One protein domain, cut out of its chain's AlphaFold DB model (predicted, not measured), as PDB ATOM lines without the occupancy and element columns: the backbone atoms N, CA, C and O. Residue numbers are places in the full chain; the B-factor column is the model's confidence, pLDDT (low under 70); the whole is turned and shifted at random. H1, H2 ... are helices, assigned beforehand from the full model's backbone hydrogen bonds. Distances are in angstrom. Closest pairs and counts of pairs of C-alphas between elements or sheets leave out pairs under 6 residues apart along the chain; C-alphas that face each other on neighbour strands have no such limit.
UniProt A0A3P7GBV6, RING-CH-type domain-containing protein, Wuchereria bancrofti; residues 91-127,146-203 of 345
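AT A GLANCE: This is residues 91 to 127 and 146 to 203 of the 345 residues of the protein "RING-CH-type domain-containing protein" of Wuchereria bancrofti (UniProt A0A3P7GBV6). One very long helix, H2, is crossed obliquely by a shorter helix, H1, as a narrow X; residues 146 to 172 of H2 and 118 to 127 of H1 stick out. The printed part has 95 residues with two named helices, H1 then H2, and no named strand: all helix. It is an extended rod with a radius of gyration of the C-alphas of 22.9 A, spanning 85 by 27 by 16 A.

HOW THE PARTS SIT: H2, residues 146 to 203, touches H1, residues 91 to 127, with residues 173 to 194 alone; the closest C-alphas, of Val 110 and Ser 180, are 6.3 A apart. They run opposite ways at a shallow tilt of 34 degrees, only just short of steep. Every O i to N i+4 pair is within hydrogen-bond range in H2, and 29 of 33 are in H1.

IN THESE COORDINATES: H2 is 85.3 A long, from C-alpha 146 at (122.896, 200.541, 95.201) to C-alpha 203 at (192.238, 191.497, 46.315). H1 measures 53.7 A from C-alpha 91 at (188.091, 206.504, 60.042) to C-alpha 127.

THE WHOLE: Residues 128 to 145 are not printed; C-alphas 127 and 146 are 33.9 A apart across the cut. pLDDT is under 70 at residues 91 to 93, 124 to 127 and 146 to 147.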
ATOM      1  N   LEU A  91     189.549 206.436  60.126       67.53
ATOM      2  CA  LEU A  91     188.091 206.504  60.042       67.53
ATOM      3  C   LEU A  91     187.436 205.130  59.824       67.53
ATOM      4  O   LEU A  91     186.489 204.798  60.533       67.53
ATOM      5  N   GLN A  92     187.947 204.306  58.901       65.01
ATOM      6  CA  GLN A  92     187.386 202.971  58.656       65.01
ATOM      7  C   GLN A  92     187.567 202.067  59.877       65.01
ATOM      8  O   GLN A  92     186.637 201.357  60.258       65.01
ATOM      9  N   ARG A  93     188.725 202.155  60.549       68.44
ATOM     10  CA  ARG A  93     188.975 201.421  61.795       68.44
ATOM     11  C   ARG A  93     188.017 201.844  62.904       68.44
ATOM     12  O   ARG A  93     187.484 200.989  63.601       68.44
ATOM     13  N   ARG A  94     187.785 203.150  63.069       73.11
ATOM     14  CA  ARG A  94     186.827 203.670  64.054       73.11
ATOM     15  C   ARG A  94     185.415 203.180  63.788       73.11
ATOM     16  O   ARG A  94     184.801 202.676  64.716       73.11
ATOM     17  N   ASN A  95     184.943 203.276  62.547       75.57
ATOM     18  CA  ASN A  95     183.604 202.814  62.183       75.57
ATOM     19  C   ASN A  95     183.443 201.322  62.490       75.57
ATOM     20  O   ASN A  95     182.488 200.933  63.147       75.57
ATOM     21  N   LEU A  96     184.436 200.505  62.134       73.41
ATOM     22  CA  LEU A  96     184.425 199.076  62.434       73.41
ATOM     23  C   LEU A  96     184.431 198.784  63.944       73.41
ATOM     24  O   LEU A  96     183.700 197.911  64.399       73.41
ATOM     25  N   ILE A  97     185.220 199.519  64.735       73.22
ATOM     26  CA  ILE A  97     185.217 199.397  66.202       73.22
ATOM     27  C   ILE A  97     183.851 199.794  66.777       73.22
ATOM     28  O   ILE A  97     183.336 199.093  67.645       73.22
ATOM     29  N   THR A  98     183.257 200.887  66.294       76.27
ATOM     30  CA  THR A  98     181.921 201.336  66.700       76.27
ATOM     31  C   THR A  98     180.868 200.278  66.376       76.27
ATOM     32  O   THR A  98     180.084 199.925  67.253       76.27
ATOM     33  N   ASP A  99     180.905 199.698  65.179       78.31
ATOM     34  CA  ASP A  99     179.970 198.652  64.760       78.31
ATOM     35  C   ASP A  99     180.112 197.377  65.607       78.31
ATOM     36  O   ASP A  99     179.113 196.786  66.024       78.31
ATOM     37  N   ILE A 100     181.349 196.974  65.926       74.59
ATOM     38  CA  ILE A 100     181.625 195.837  66.818       74.59
ATOM     39  C   ILE A 100     181.105 196.120  68.230       74.59
ATOM     40  O   ILE A 100     180.480 195.249  68.835       74.59
ATOM     41  N   ALA A 101     181.330 197.324  68.762       73.78
ATOM     42  CA  ALA A 101     180.812 197.710  70.070       73.78
ATOM     43  C   ALA A 101     179.277 197.643  70.086       73.78
ATOM     44  O   ALA A 101     178.702 197.007  70.970       73.78
ATOM     45  N   CYS A 102     178.612 198.201  69.070       76.73
ATOM     46  CA  CYS A 102     177.165 198.088  68.905       76.73
ATOM     47  C   CYS A 102     176.711 196.622  68.889       76.73
ATOM     48  O   CYS A 102     175.780 196.271  69.610       76.73
ATOM     49  N   PHE A 103     177.396 195.744  68.154       76.15
ATOM     50  CA  PHE A 103     177.077 194.317  68.135       76.15
ATOM     51  C   PHE A 103     177.164 193.674  69.527       76.15
ATOM     52  O   PHE A 103     176.262 192.932  69.920       76.15
ATOM     53  N   VAL A 104     178.218 193.967  70.292       74.84
ATOM     54  CA  VAL A 104     178.433 193.411  71.639       74.84
ATOM     55  C   VAL A 104     177.366 193.879  72.628       74.84
ATOM     56  O   VAL A 104     176.961 193.092  73.480       74.84
ATOM     57  N   PHE A 105     176.881 195.118  72.513       74.28
ATOM     58  CA  PHE A 105     175.860 195.649  73.419       74.28
ATOM     59  C   PHE A 105     174.436 195.269  73.012       74.28
ATOM     60  O   PHE A 105     173.657 194.827  73.853       74.28
ATOM     61  N   PHE A 106     174.073 195.401  71.738       78.10
ATOM     62  CA  PHE A 106     172.690 195.203  71.301       78.10
ATOM     63  C   PHE A 106     172.314 193.731  71.129       78.10
ATOM     64  O   PHE A 106     171.181 193.358  71.423       78.10
ATOM     65  N   THR A 107     173.245 192.861  70.732       76.86
ATOM     66  CA  THR A 107     172.962 191.424  70.576       76.86
ATOM     67  C   THR A 107     172.475 190.752  71.869       76.86
ATOM     68  O   THR A 107     171.429 190.103  71.818       76.86
ATOM     69  N   PRO A 108     173.130 190.900  73.042       78.42
ATOM     70  CA  PRO A 108     172.622 190.310  74.281       78.42
ATOM     71  C   PRO A 108     171.304 190.945  74.731       78.42
ATOM     72  O   PRO A 108     170.460 190.235  75.273       78.42
ATOM     73  N   ILE A 109     171.091 192.241  74.468       80.71
ATOM     74  CA  ILE A 109     169.819 192.919  74.763       80.71
ATOM     75  C   ILE A 109     168.695 192.285  73.944       80.71
ATOM     76  O   ILE A 109     167.687 191.879  74.509       80.71
ATOM     77  N   VAL A 110     168.891 192.110  72.635       79.79
ATOM     78  CA  VAL A 110     167.906 191.474  71.751       79.79
ATOM     79  C   VAL A 110     167.652 190.019  72.152       79.79
ATOM     80  O   VAL A 110     166.497 189.604  72.228       79.79
ATOM     81  N   ILE A 111     168.698 189.250  72.469       81.00
ATOM     82  CA  ILE A 111     168.558 187.868  72.953       81.00
ATOM     83  C   ILE A 111     167.752 187.835  74.257       81.00
ATOM     84  O   ILE A 111     166.826 187.036  74.381       81.00
ATOM     85  N   CYS A 112     168.055 188.724  75.205       81.35
ATOM     86  CA  CYS A 112     167.316 188.849  76.457       81.35
ATOM     87  C   CYS A 112     165.843 189.195  76.197       81.35
ATOM     88  O   CYS A 112     164.958 188.504  76.695       81.35
ATOM     89  N   CYS A 113     165.563 190.185  75.344       82.49
ATOM     90  CA  CYS A 113     164.204 190.552  74.948       82.49
ATOM     91  C   CYS A 113     163.443 189.367  74.339       82.49
ATOM     92  O   CYS A 113     162.292 189.140  74.704       82.49
ATOM     93  N   ILE A 114     164.074 188.582  73.459       78.98
ATOM     94  CA  ILE A 114     163.463 187.389  72.855       78.98
ATOM     95  C   ILE A 114     163.170 186.327  73.923       78.98
ATOM     96  O   ILE A 114     162.058 185.803  73.962       78.98
ATOM     97  N   ILE A 115     164.122 186.033  74.815       83.43
ATOM     98  CA  ILE A 115     163.936 185.062  75.906       83.43
ATOM     99  C   ILE A 115     162.795 185.496  76.832       83.43
ATOM    100  O   ILE A 115     161.949 184.673  77.180       83.43
ATOM    101  N   LEU A 116     162.737 186.780  77.196       83.71
ATOM    102  CA  LEU A 116     161.657 187.340  78.008       83.71
ATOM    103  C   LEU A 116     160.307 187.232  77.284       83.71
ATOM    104  O   LEU A 116     159.329 186.790  77.874       83.71
ATOM    105  N   CYS A 117     160.240 187.543  75.988       80.71
ATOM    106  CA  CYS A 117     159.005 187.375  75.215       80.71
ATOM    107  C   CYS A 117     158.537 185.907  75.184       80.71
ATOM    108  O   CYS A 117     157.347 185.631  75.340       80.71
ATOM    109  N   LEU A 118     159.464 184.956  75.022       81.74
ATOM    110  CA  LEU A 118     159.164 183.521  75.026       81.74
ATOM    111  C   LEU A 118     158.722 183.020  76.408       81.74
ATOM    112  O   LEU A 118     157.805 182.203  76.492       81.74
ATOM    113  N   SER A 119     159.332 183.517  77.488       84.30
ATOM    114  CA  SER A 119     158.959 183.137  78.854       84.30
ATOM    115  C   SER A 119     157.575 183.673  79.232       84.30
ATOM    116  O   SER A 119     156.776 182.930  79.803       84.30
ATOM    117  N   LEU A 120     157.233 184.902  78.827       78.20
ATOM    118  CA  LEU A 120     155.883 185.452  78.982       78.20
ATOM    119  C   LEU A 120     154.845 184.618  78.212       78.20
ATOM    120  O   LEU A 120     153.799 184.276  78.764       78.20
ATOM    121  N   ALA A 121     155.141 184.229  76.969       77.21
ATOM    122  CA  ALA A 121     154.249 183.392  76.162       77.21
ATOM    123  C   ALA A 121     154.078 181.961  76.715       77.21
ATOM    124  O   ALA A 121     153.052 181.321  76.481       77.21
ATOM    125  N   ALA A 122     155.066 181.441  77.448       78.85
ATOM    126  CA  ALA A 122     154.955 180.154  78.130       78.85
ATOM    127  C   ALA A 122     154.038 180.235  79.366       78.85
ATOM    128  O   ALA A 122     153.235 179.330  79.600       78.85
ATOM    129  N   GLN A 123     154.102 181.339  80.119       70.68
ATOM    130  CA  GLN A 123     153.289 181.546  81.323       70.68
ATOM    131  C   GLN A 123     151.789 181.691  81.013       70.68
ATOM    132  O   GLN A 123     150.952 181.190  81.766       70.68
ATOM    133  N   THR A 124     151.420 182.312  79.885       66.97
ATOM    134  CA  THR A 124     150.002 182.479  79.500       66.97
ATOM    135  C   THR A 124     149.305 181.147  79.224       66.97
ATOM    136  O   THR A 124     148.138 180.977  79.578       66.97
ATOM    137  N   LYS A 125     150.029 180.160  78.680       61.23
ATOM    138  CA  LYS A 125     149.508 178.799  78.473       61.23
ATOM    139  C   LYS A 125     149.268 178.060  79.792       61.23
ATOM    140  O   LYS A 125     148.308 177.302  79.891       61.23
ATOM    141  N   GLY A 126     150.097 178.305  80.810       59.07
ATOM    142  CA  GLY A 126     149.922 177.727  82.147       59.07
ATOM    143  C   GLY A 126     148.768 178.350  82.940       59.07
ATOM    144  O   GLY A 126     148.096 177.664  83.708       59.07
ATOM    145  N   PHE A 127     148.493 179.641  82.735       57.44
ATOM    146  CA  PHE A 127     147.428 180.355  83.448       57.44
ATOM    147  C   PHE A 127     146.021 180.006  82.927       57.44
ATOM    148  O   PHE A 127     145.084 179.904  83.715       57.44
ATOM    149  N   GLN A 146     121.741 199.662  94.975       65.73
ATOM    150  CA  GLN A 146     122.896 200.541  95.201       65.73
ATOM    151  C   GLN A 146     124.222 199.769  95.227       65.73
ATOM    152  O   GLN A 146     125.172 200.126  94.536       65.73
ATOM    153  N   ILE A 147     124.257 198.648  95.947       68.78
ATOM    154  CA  ILE A 147     125.450 197.796  96.070       68.78
ATOM    155  C   ILE A 147     125.777 197.134  94.734       68.78
ATOM    156  O   ILE A 147     126.941 197.013  94.356       68.78
ATOM    157  N   GLN A 148     124.747 196.765  93.969       70.18
ATOM    158  CA  GLN A 148     124.925 196.220  92.630       70.18
ATOM    159  C   GLN A 148     125.537 197.258  91.676       70.18
ATOM    160  O   GLN A 148     126.381 196.896  90.859       70.18
ATOM    161  N   ILE A 149     125.162 198.541  91.784       76.91
ATOM    162  CA  ILE A 149     125.770 199.627  90.997       76.91
ATOM    163  C   ILE A 149     127.248 199.799  91.368       76.91
ATOM    164  O   ILE A 149     128.089 199.826  90.467       76.91
ATOM    165  N   ASP A 150     127.577 199.835  92.661       79.27
ATOM    166  CA  ASP A 150     128.957 199.998  93.130       79.27
ATOM    167  C   ASP A 150     129.851 198.823  92.696       79.27
ATOM    168  O   ASP A 150     130.947 199.028  92.171       79.27
ATOM    169  N   ILE A 151     129.360 197.582  92.798       82.08
ATOM    170  CA  ILE A 151     130.078 196.386  92.327       82.08
ATOM    171  C   ILE A 151     130.274 196.418  90.807       82.08
ATOM    172  O   ILE A 151     131.365 196.116  90.320       82.08
ATOM    173  N   ARG A 152     129.244 196.788  90.031       87.00
ATOM    174  CA  ARG A 152     129.354 196.907  88.565       87.00
ATOM    175  C   ARG A 152     130.361 197.985  88.172       87.00
ATOM    176  O   ARG A 152     131.121 197.763  87.232       87.00
ATOM    177  N   LEU A 153     130.407 199.107  88.893       86.08
ATOM    178  CA  LEU A 153     131.388 200.169  88.675       86.08
ATOM    179  C   LEU A 153     132.812 199.689  88.993       86.08
ATOM    180  O   LEU A 153     133.716 199.883  88.182       86.08
ATOM    181  N   ILE A 154     133.015 198.985  90.109       88.32
ATOM    182  CA  ILE A 154     134.312 198.384  90.461       88.32
ATOM    183  C   ILE A 154     134.743 197.359  89.399       88.32
ATOM    184  O   ILE A 154     135.870 197.409  88.909       88.32
ATOM    185  N   LEU A 155     133.847 196.473  88.964       88.43
ATOM    186  CA  LEU A 155     134.142 195.496  87.915       88.43
ATOM    187  C   LEU A 155     134.491 196.173  86.579       88.43
ATOM    188  O   LEU A 155     135.440 195.762  85.912       88.43
ATOM    189  N   LEU A 156     133.757 197.224  86.200       90.59
ATOM    190  CA  LEU A 156     134.013 197.991  84.981       90.59
ATOM    191  C   LEU A 156     135.362 198.714  85.049       90.59
ATOM    192  O   LEU A 156     136.129 198.652  84.092       90.59
ATOM    193  N   THR A 157     135.686 199.357  86.175       87.52
ATOM    194  CA  THR A 157     136.992 200.010  86.365       87.52
ATOM    195  C   THR A 157     138.139 199.003  86.288       87.52
ATOM    196  O   THR A 157     139.113 199.252  85.579       87.52
ATOM    197  N   HIS A 158     138.000 197.825  86.907       91.08
ATOM    198  CA  HIS A 158     138.972 196.738  86.778       91.08
ATOM    199  C   HIS A 158     139.104 196.232  85.338       91.08
ATOM    200  O   HIS A 158     140.222 196.032  84.865       91.08
ATOM    201  N   LEU A 159     137.994 196.052  84.620       90.82
ATOM    202  CA  LEU A 159     138.009 195.617  83.224       90.82
ATOM    203  C   LEU A 159     138.715 196.640  82.322       90.82
ATOM    204  O   LEU A 159     139.573 196.266  81.525       90.82
ATOM    205  N   LEU A 160     138.396 197.928  82.474       93.15
ATOM    206  CA  LEU A 160     139.039 199.010  81.726       93.15
ATOM    207  C   LEU A 160     140.538 199.088  82.031       93.15
ATOM    208  O   LEU A 160     141.345 199.241  81.114       93.15
ATOM    209  N   LEU A 161     140.923 198.914  83.296       91.01
ATOM    210  CA  LEU A 161     142.319 198.885  83.715       91.01
ATOM    211  C   LEU A 161     143.072 197.683  83.112       91.01
ATOM    212  O   LEU A 161     144.189 197.839  82.619       91.01
ATOM    213  N   LEU A 162     142.456 196.496  83.077       89.38
ATOM    214  CA  LEU A 162     143.023 195.303  82.433       89.38
ATOM    215  C   LEU A 162     143.202 195.487  80.921       89.38
ATOM    216  O   LEU A 162     144.243 195.110  80.376       89.38
ATOM    217  N   ILE A 163     142.222 196.090  80.241       91.36
ATOM    218  CA  ILE A 163     142.311 196.417  78.811       91.36
ATOM    219  C   ILE A 163     143.446 197.422  78.565       91.36
ATOM    220  O   ILE A 163     144.257 197.227  77.656       91.36
ATOM    221  N   TYR A 164     143.557 198.459  79.400       91.69
ATOM    222  CA  TYR A 164     144.631 199.450  79.319       91.69
ATOM    223  C   TYR A 164     146.021 198.809  79.465       91.69
ATOM    224  O   TYR A 164     146.882 198.989  78.606       91.69
ATOM    225  N   TYR A 165     146.241 197.985  80.492       88.48
ATOM    226  CA  TYR A 165     147.532 197.309  80.663       88.48
ATOM    227  C   TYR A 165     147.835 196.301  79.546       88.48
ATOM    228  O   TYR A 165     148.984 196.190  79.116       88.48
ATOM    229  N   SER A 166     146.821 195.600  79.032       88.12
ATOM    230  CA  SER A 166     146.989 194.651  77.923       88.12
ATOM    231  C   SER A 166     147.396 195.355  76.629       88.12
ATOM    232  O   SER A 166     148.327 194.921  75.955       88.12
ATOM    233  N   THR A 167     146.742 196.469  76.294       90.96
ATOM    234  CA  THR A 167     147.085 197.275  75.111       90.96
ATOM    235  C   THR A 167     148.474 197.904  75.231       90.96
ATOM    236  O   THR A 167     149.237 197.860  74.264       90.96
ATOM    237  N   LEU A 168     148.856 198.389  76.420       90.70
ATOM    238  CA  LEU A 168     150.208 198.889  76.695       90.70
ATOM    239  C   LEU A 168     151.272 197.798  76.492       90.70
ATOM    240  O   LEU A 168     152.283 198.039  75.832       90.70
ATOM    241  N   LEU A 169     151.036 196.588  77.010       88.11
ATOM    242  CA  LEU A 169     151.955 195.459  76.855       88.11
ATOM    243  C   LEU A 169     152.107 195.048  75.384       88.11
ATOM    244  O   LEU A 169     153.228 194.856  74.913       88.11
ATOM    245  N   VAL A 170     150.996 194.948  74.647       88.56
ATOM    246  CA  VAL A 170     151.007 194.650  73.206       88.56
ATOM    247  C   VAL A 170     151.774 195.729  72.437       88.56
ATOM    248  O   VAL A 170     152.606 195.396  71.593       88.56
ATOM    249  N   GLY A 171     151.572 197.008  72.767       90.27
ATOM    250  CA  GLY A 171     152.316 198.122  72.176       90.27
ATOM    251  C   GLY A 171     153.828 198.029  72.414       90.27
ATOM    252  O   GLY A 171     154.611 198.167  71.473       90.27
ATOM    253  N   LEU A 172     154.252 197.721  73.644       88.28
ATOM    254  CA  LEU A 172     155.669 197.535  73.987       88.28
ATOM    255  C   LEU A 172     156.294 196.325  73.280       88.28
ATOM    256  O   LEU A 172     157.438 196.401  72.829       88.28
ATOM    257  N   LEU A 173     155.551 195.223  73.144       86.58
ATOM    258  CA  LEU A 173     155.999 194.048  72.393       86.58
ATOM    259  C   LEU A 173     156.213 194.381  70.912       86.58
ATOM    260  O   LEU A 173     157.261 194.050  70.361       86.58
ATOM    261  N   ILE A 174     155.265 195.080  70.281       89.44
ATOM    262  CA  ILE A 174     155.386 195.511  68.880       89.44
ATOM    263  C   ILE A 174     156.598 196.433  68.698       89.44
ATOM    264  O   ILE A 174     157.366 196.251  67.748       89.44
ATOM    265  N   LEU A 175     156.813 197.380  69.617       88.74
ATOM    266  CA  LEU A 175     157.963 198.286  69.590       88.74
ATOM    267  C   LEU A 175     159.288 197.520  69.705       88.74
ATOM    268  O   LEU A 175     160.188 197.724  68.894       88.74
ATOM    269  N   SER A 176     159.386 196.601  70.667       87.38
ATOM    270  CA  SER A 176     160.555 195.735  70.871       87.38
ATOM    271  C   SER A 176     160.886 194.920  69.616       87.38
ATOM    272  O   SER A 176     162.022 194.940  69.137       87.38
ATOM    273  N   VAL A 177     159.882 194.262  69.024       85.05
ATOM    274  CA  VAL A 177     160.051 193.478  67.791       85.05
ATOM    275  C   VAL A 177     160.482 194.372  66.627       85.05
ATOM    276  O   VAL A 177     161.401 194.013  65.894       85.05
ATOM    277  N   SER A 178     159.881 195.553  66.476       89.16
ATOM    278  CA  SER A 178     160.221 196.494  65.401       89.16
ATOM    279  C   SER A 178     161.659 197.006  65.519       89.16
ATOM    280  O   SER A 178     162.399 196.991  64.536       89.16
ATOM    281  N   LEU A 179     162.092 197.394  66.723       86.38
ATOM    282  CA  LEU A 179     163.467 197.835  66.978       86.38
ATOM    283  C   LEU A 179     164.479 196.711  66.744       86.38
ATOM    284  O   LEU A 179     165.531 196.938  66.149       86.38
ATOM    285  N   SER A 180     164.135 195.490  67.153       82.69
ATOM    286  CA  SER A 180     164.939 194.297  66.899       82.69
ATOM    287  C   SER A 180     165.109 194.041  65.395       82.69
ATOM    288  O   SER A 180     166.229 193.855  64.922       82.69
ATOM    289  N   MET A 181     164.030 194.128  64.608       83.04
ATOM    290  CA  MET A 181     164.092 193.975  63.148       83.04
ATOM    291  C   MET A 181     164.958 195.052  62.487       83.04
ATOM    292  O   MET A 181     165.796 194.725  61.647       83.04
ATOM    293  N   ILE A 182     164.803 196.318  62.887       88.11
ATOM    294  CA  ILE A 182     165.636 197.425  62.388       88.11
ATOM    295  C   ILE A 182     167.114 197.169  62.707       88.11
ATOM    296  O   ILE A 182     167.964 197.318  61.828       88.11
ATOM    297  N   TYR A 183     167.421 196.723  63.929       83.21
ATOM    298  CA  TYR A 183     168.777 196.363  64.338       83.21
ATOM    299  C   TYR A 183     169.359 195.234  63.479       83.21
ATOM    300  O   TYR A 183     170.481 195.359  62.991       83.21
ATOM    301  N   PHE A 184     168.601 194.159  63.234       78.98
ATOM    302  CA  PHE A 184     169.062 193.058  62.386       78.98
ATOM    303  C   PHE A 184     169.297 193.494  60.938       78.98
ATOM    304  O   PHE A 184     170.294 193.092  60.343       78.98
ATOM    305  N   ILE A 185     168.428 194.336  60.371       82.59
ATOM    306  CA  ILE A 185     168.619 194.887  59.021       82.59
ATOM    307  C   ILE A 185     169.902 195.724  58.965       82.59
ATOM    308  O   ILE A 185     170.734 195.503  58.084       82.59
ATOM    309  N   TRP A 186     170.090 196.642  59.917       86.43
ATOM    310  CA  TRP A 186     171.295 197.470  60.013       86.43
ATOM    311  C   TRP A 186     172.561 196.609  60.135       86.43
ATOM    312  O   TRP A 186     173.509 196.786  59.371       86.43
ATOM    313  N   LEU A 187     172.535 195.604  61.010       82.01
ATOM    314  CA  LEU A 187     173.627 194.657  61.227       82.01
ATOM    315  C   LEU A 187     173.975 193.880  59.954       82.01
ATOM    316  O   LEU A 187     175.149 193.733  59.623       82.01
ATOM    317  N   ILE A 188     172.974 193.407  59.210       77.32
ATOM    318  CA  ILE A 188     173.187 192.703  57.940       77.32
ATOM    319  C   ILE A 188     173.862 193.622  56.918       77.32
ATOM    320  O   ILE A 188     174.832 193.209  56.280       77.32
ATOM    321  N   ILE A 189     173.384 194.861  56.774       81.73
ATOM    322  CA  ILE A 189     173.958 195.846  55.845       81.73
ATOM    323  C   ILE A 189     175.421 196.127  56.201       81.73
ATOM    324  O   ILE A 189     176.287 196.067  55.328       81.73
ATOM    325  N   VAL A 190     175.703 196.372  57.482       81.46
ATOM    326  CA  VAL A 190     177.052 196.637  58.000       81.46
ATOM    327  C   VAL A 190     177.982 195.447  57.761       81.46
ATOM    328  O   VAL A 190     179.085 195.615  57.245       81.46
ATOM    329  N   ILE A 191     177.534 194.220  58.044       78.07
ATOM    330  CA  ILE A 191     178.324 193.010  57.783       78.07
ATOM    331  C   ILE A 191     178.608 192.849  56.286       78.07
ATOM    332  O   ILE A 191     179.749 192.575  55.916       78.07
ATOM    333  N   ILE A 192     177.616 193.038  55.410       79.11
ATOM    334  CA  ILE A 192     177.812 192.960  53.951       79.11
ATOM    335  C   ILE A 192     178.822 194.014  53.491       79.11
ATOM    336  O   ILE A 192     179.724 193.698  52.712       79.11
ATOM    337  N   PHE A 193     178.703 195.243  53.994       79.87
ATOM    338  CA  PHE A 193     179.626 196.332  53.697       79.87
ATOM    339  C   PHE A 193     181.063 195.996  54.119       79.87
ATOM    340  O   PHE A 193     181.985 196.125  53.312       79.87
ATOM    341  N   HIS A 194     181.266 195.492  55.339       79.83
ATOM    342  CA  HIS A 194     182.595 195.117  55.836       79.83
ATOM    343  C   HIS A 194     183.168 193.895  55.126       79.83
ATOM    344  O   HIS A 194     184.357 193.877  54.819       79.83
ATOM    345  N   ILE A 195     182.344 192.894  54.799       76.75
ATOM    346  CA  ILE A 195     182.772 191.744  53.992       76.75
ATOM    347  C   ILE A 195     183.218 192.220  52.613       76.75
ATOM    348  O   ILE A 195     184.287 191.816  52.159       76.75
ATOM    349  N   LYS A 196     182.437 193.080  51.954       78.18
ATOM    350  CA  LYS A 196     182.799 193.642  50.651       78.18
ATOM    351  C   LYS A 196     184.108 194.421  50.739       78.18
ATOM    352  O   LYS A 196     185.024 194.141  49.976       78.18
ATOM    353  N   THR A 197     184.226 195.308  51.721       76.50
ATOM    354  CA  THR A 197     185.436 196.105  51.960       76.50
ATOM    355  C   THR A 197     186.654 195.216  52.212       76.50
ATOM    356  O   THR A 197     187.707 195.425  51.617       76.50
ATOM    357  N   TYR A 198     186.511 194.169  53.030       76.25
ATOM    358  CA  TYR A 198     187.571 193.197  53.282       76.25
ATOM    359  C   TYR A 198     187.940 192.400  52.026       76.25
ATOM    360  O   TYR A 198     189.119 192.150  51.784       76.25
ATOM    361  N   LEU A 199     186.961 191.980  51.220       78.25
ATOM    362  CA  LEU A 199     187.216 191.255  49.975       78.25
ATOM    363  C   LEU A 199     187.944 192.136  48.959       78.25
ATOM    364  O   LEU A 199     188.937 191.684  48.388       78.25
ATOM    365  N   ASP A 200     187.503 193.381  48.798       76.53
ATOM    366  CA  ASP A 200     188.125 194.364  47.914       76.53
ATOM    367  C   ASP A 200     189.566 194.655  48.393       76.53
ATOM    368  O   ASP A 200     190.522 194.511  47.625       76.53
ATOM    369  N   TRP A 201     189.771 194.897  49.698       75.90
ATOM    370  CA  TRP A 201     191.103 195.066  50.295       75.90
ATOM    371  C   TRP A 201     191.991 193.832  50.122       75.90
ATOM    372  O   TRP A 201     193.171 193.959  49.804       75.90
ATOM    373  N   ARG A 202     191.445 192.625  50.290       77.98
ATOM    374  CA  ARG A 202     192.184 191.361  50.154       77.98
ATOM    375  C   ARG A 202     192.625 191.108  48.713       77.98
ATOM    376  O   ARG A 202     193.637 190.440  48.493       77.98
ATOM    377  N   VAL A 203     191.858 191.579  47.730       71.41
ATOM    378  CA  VAL A 203     192.238 191.497  46.315       71.41
ATOM    379  C   VAL A 203     193.356 192.489  45.998       71.41
ATOM    380  O   VAL A 203     194.272 192.105  45.268       71.41
TER     381      VAL A 203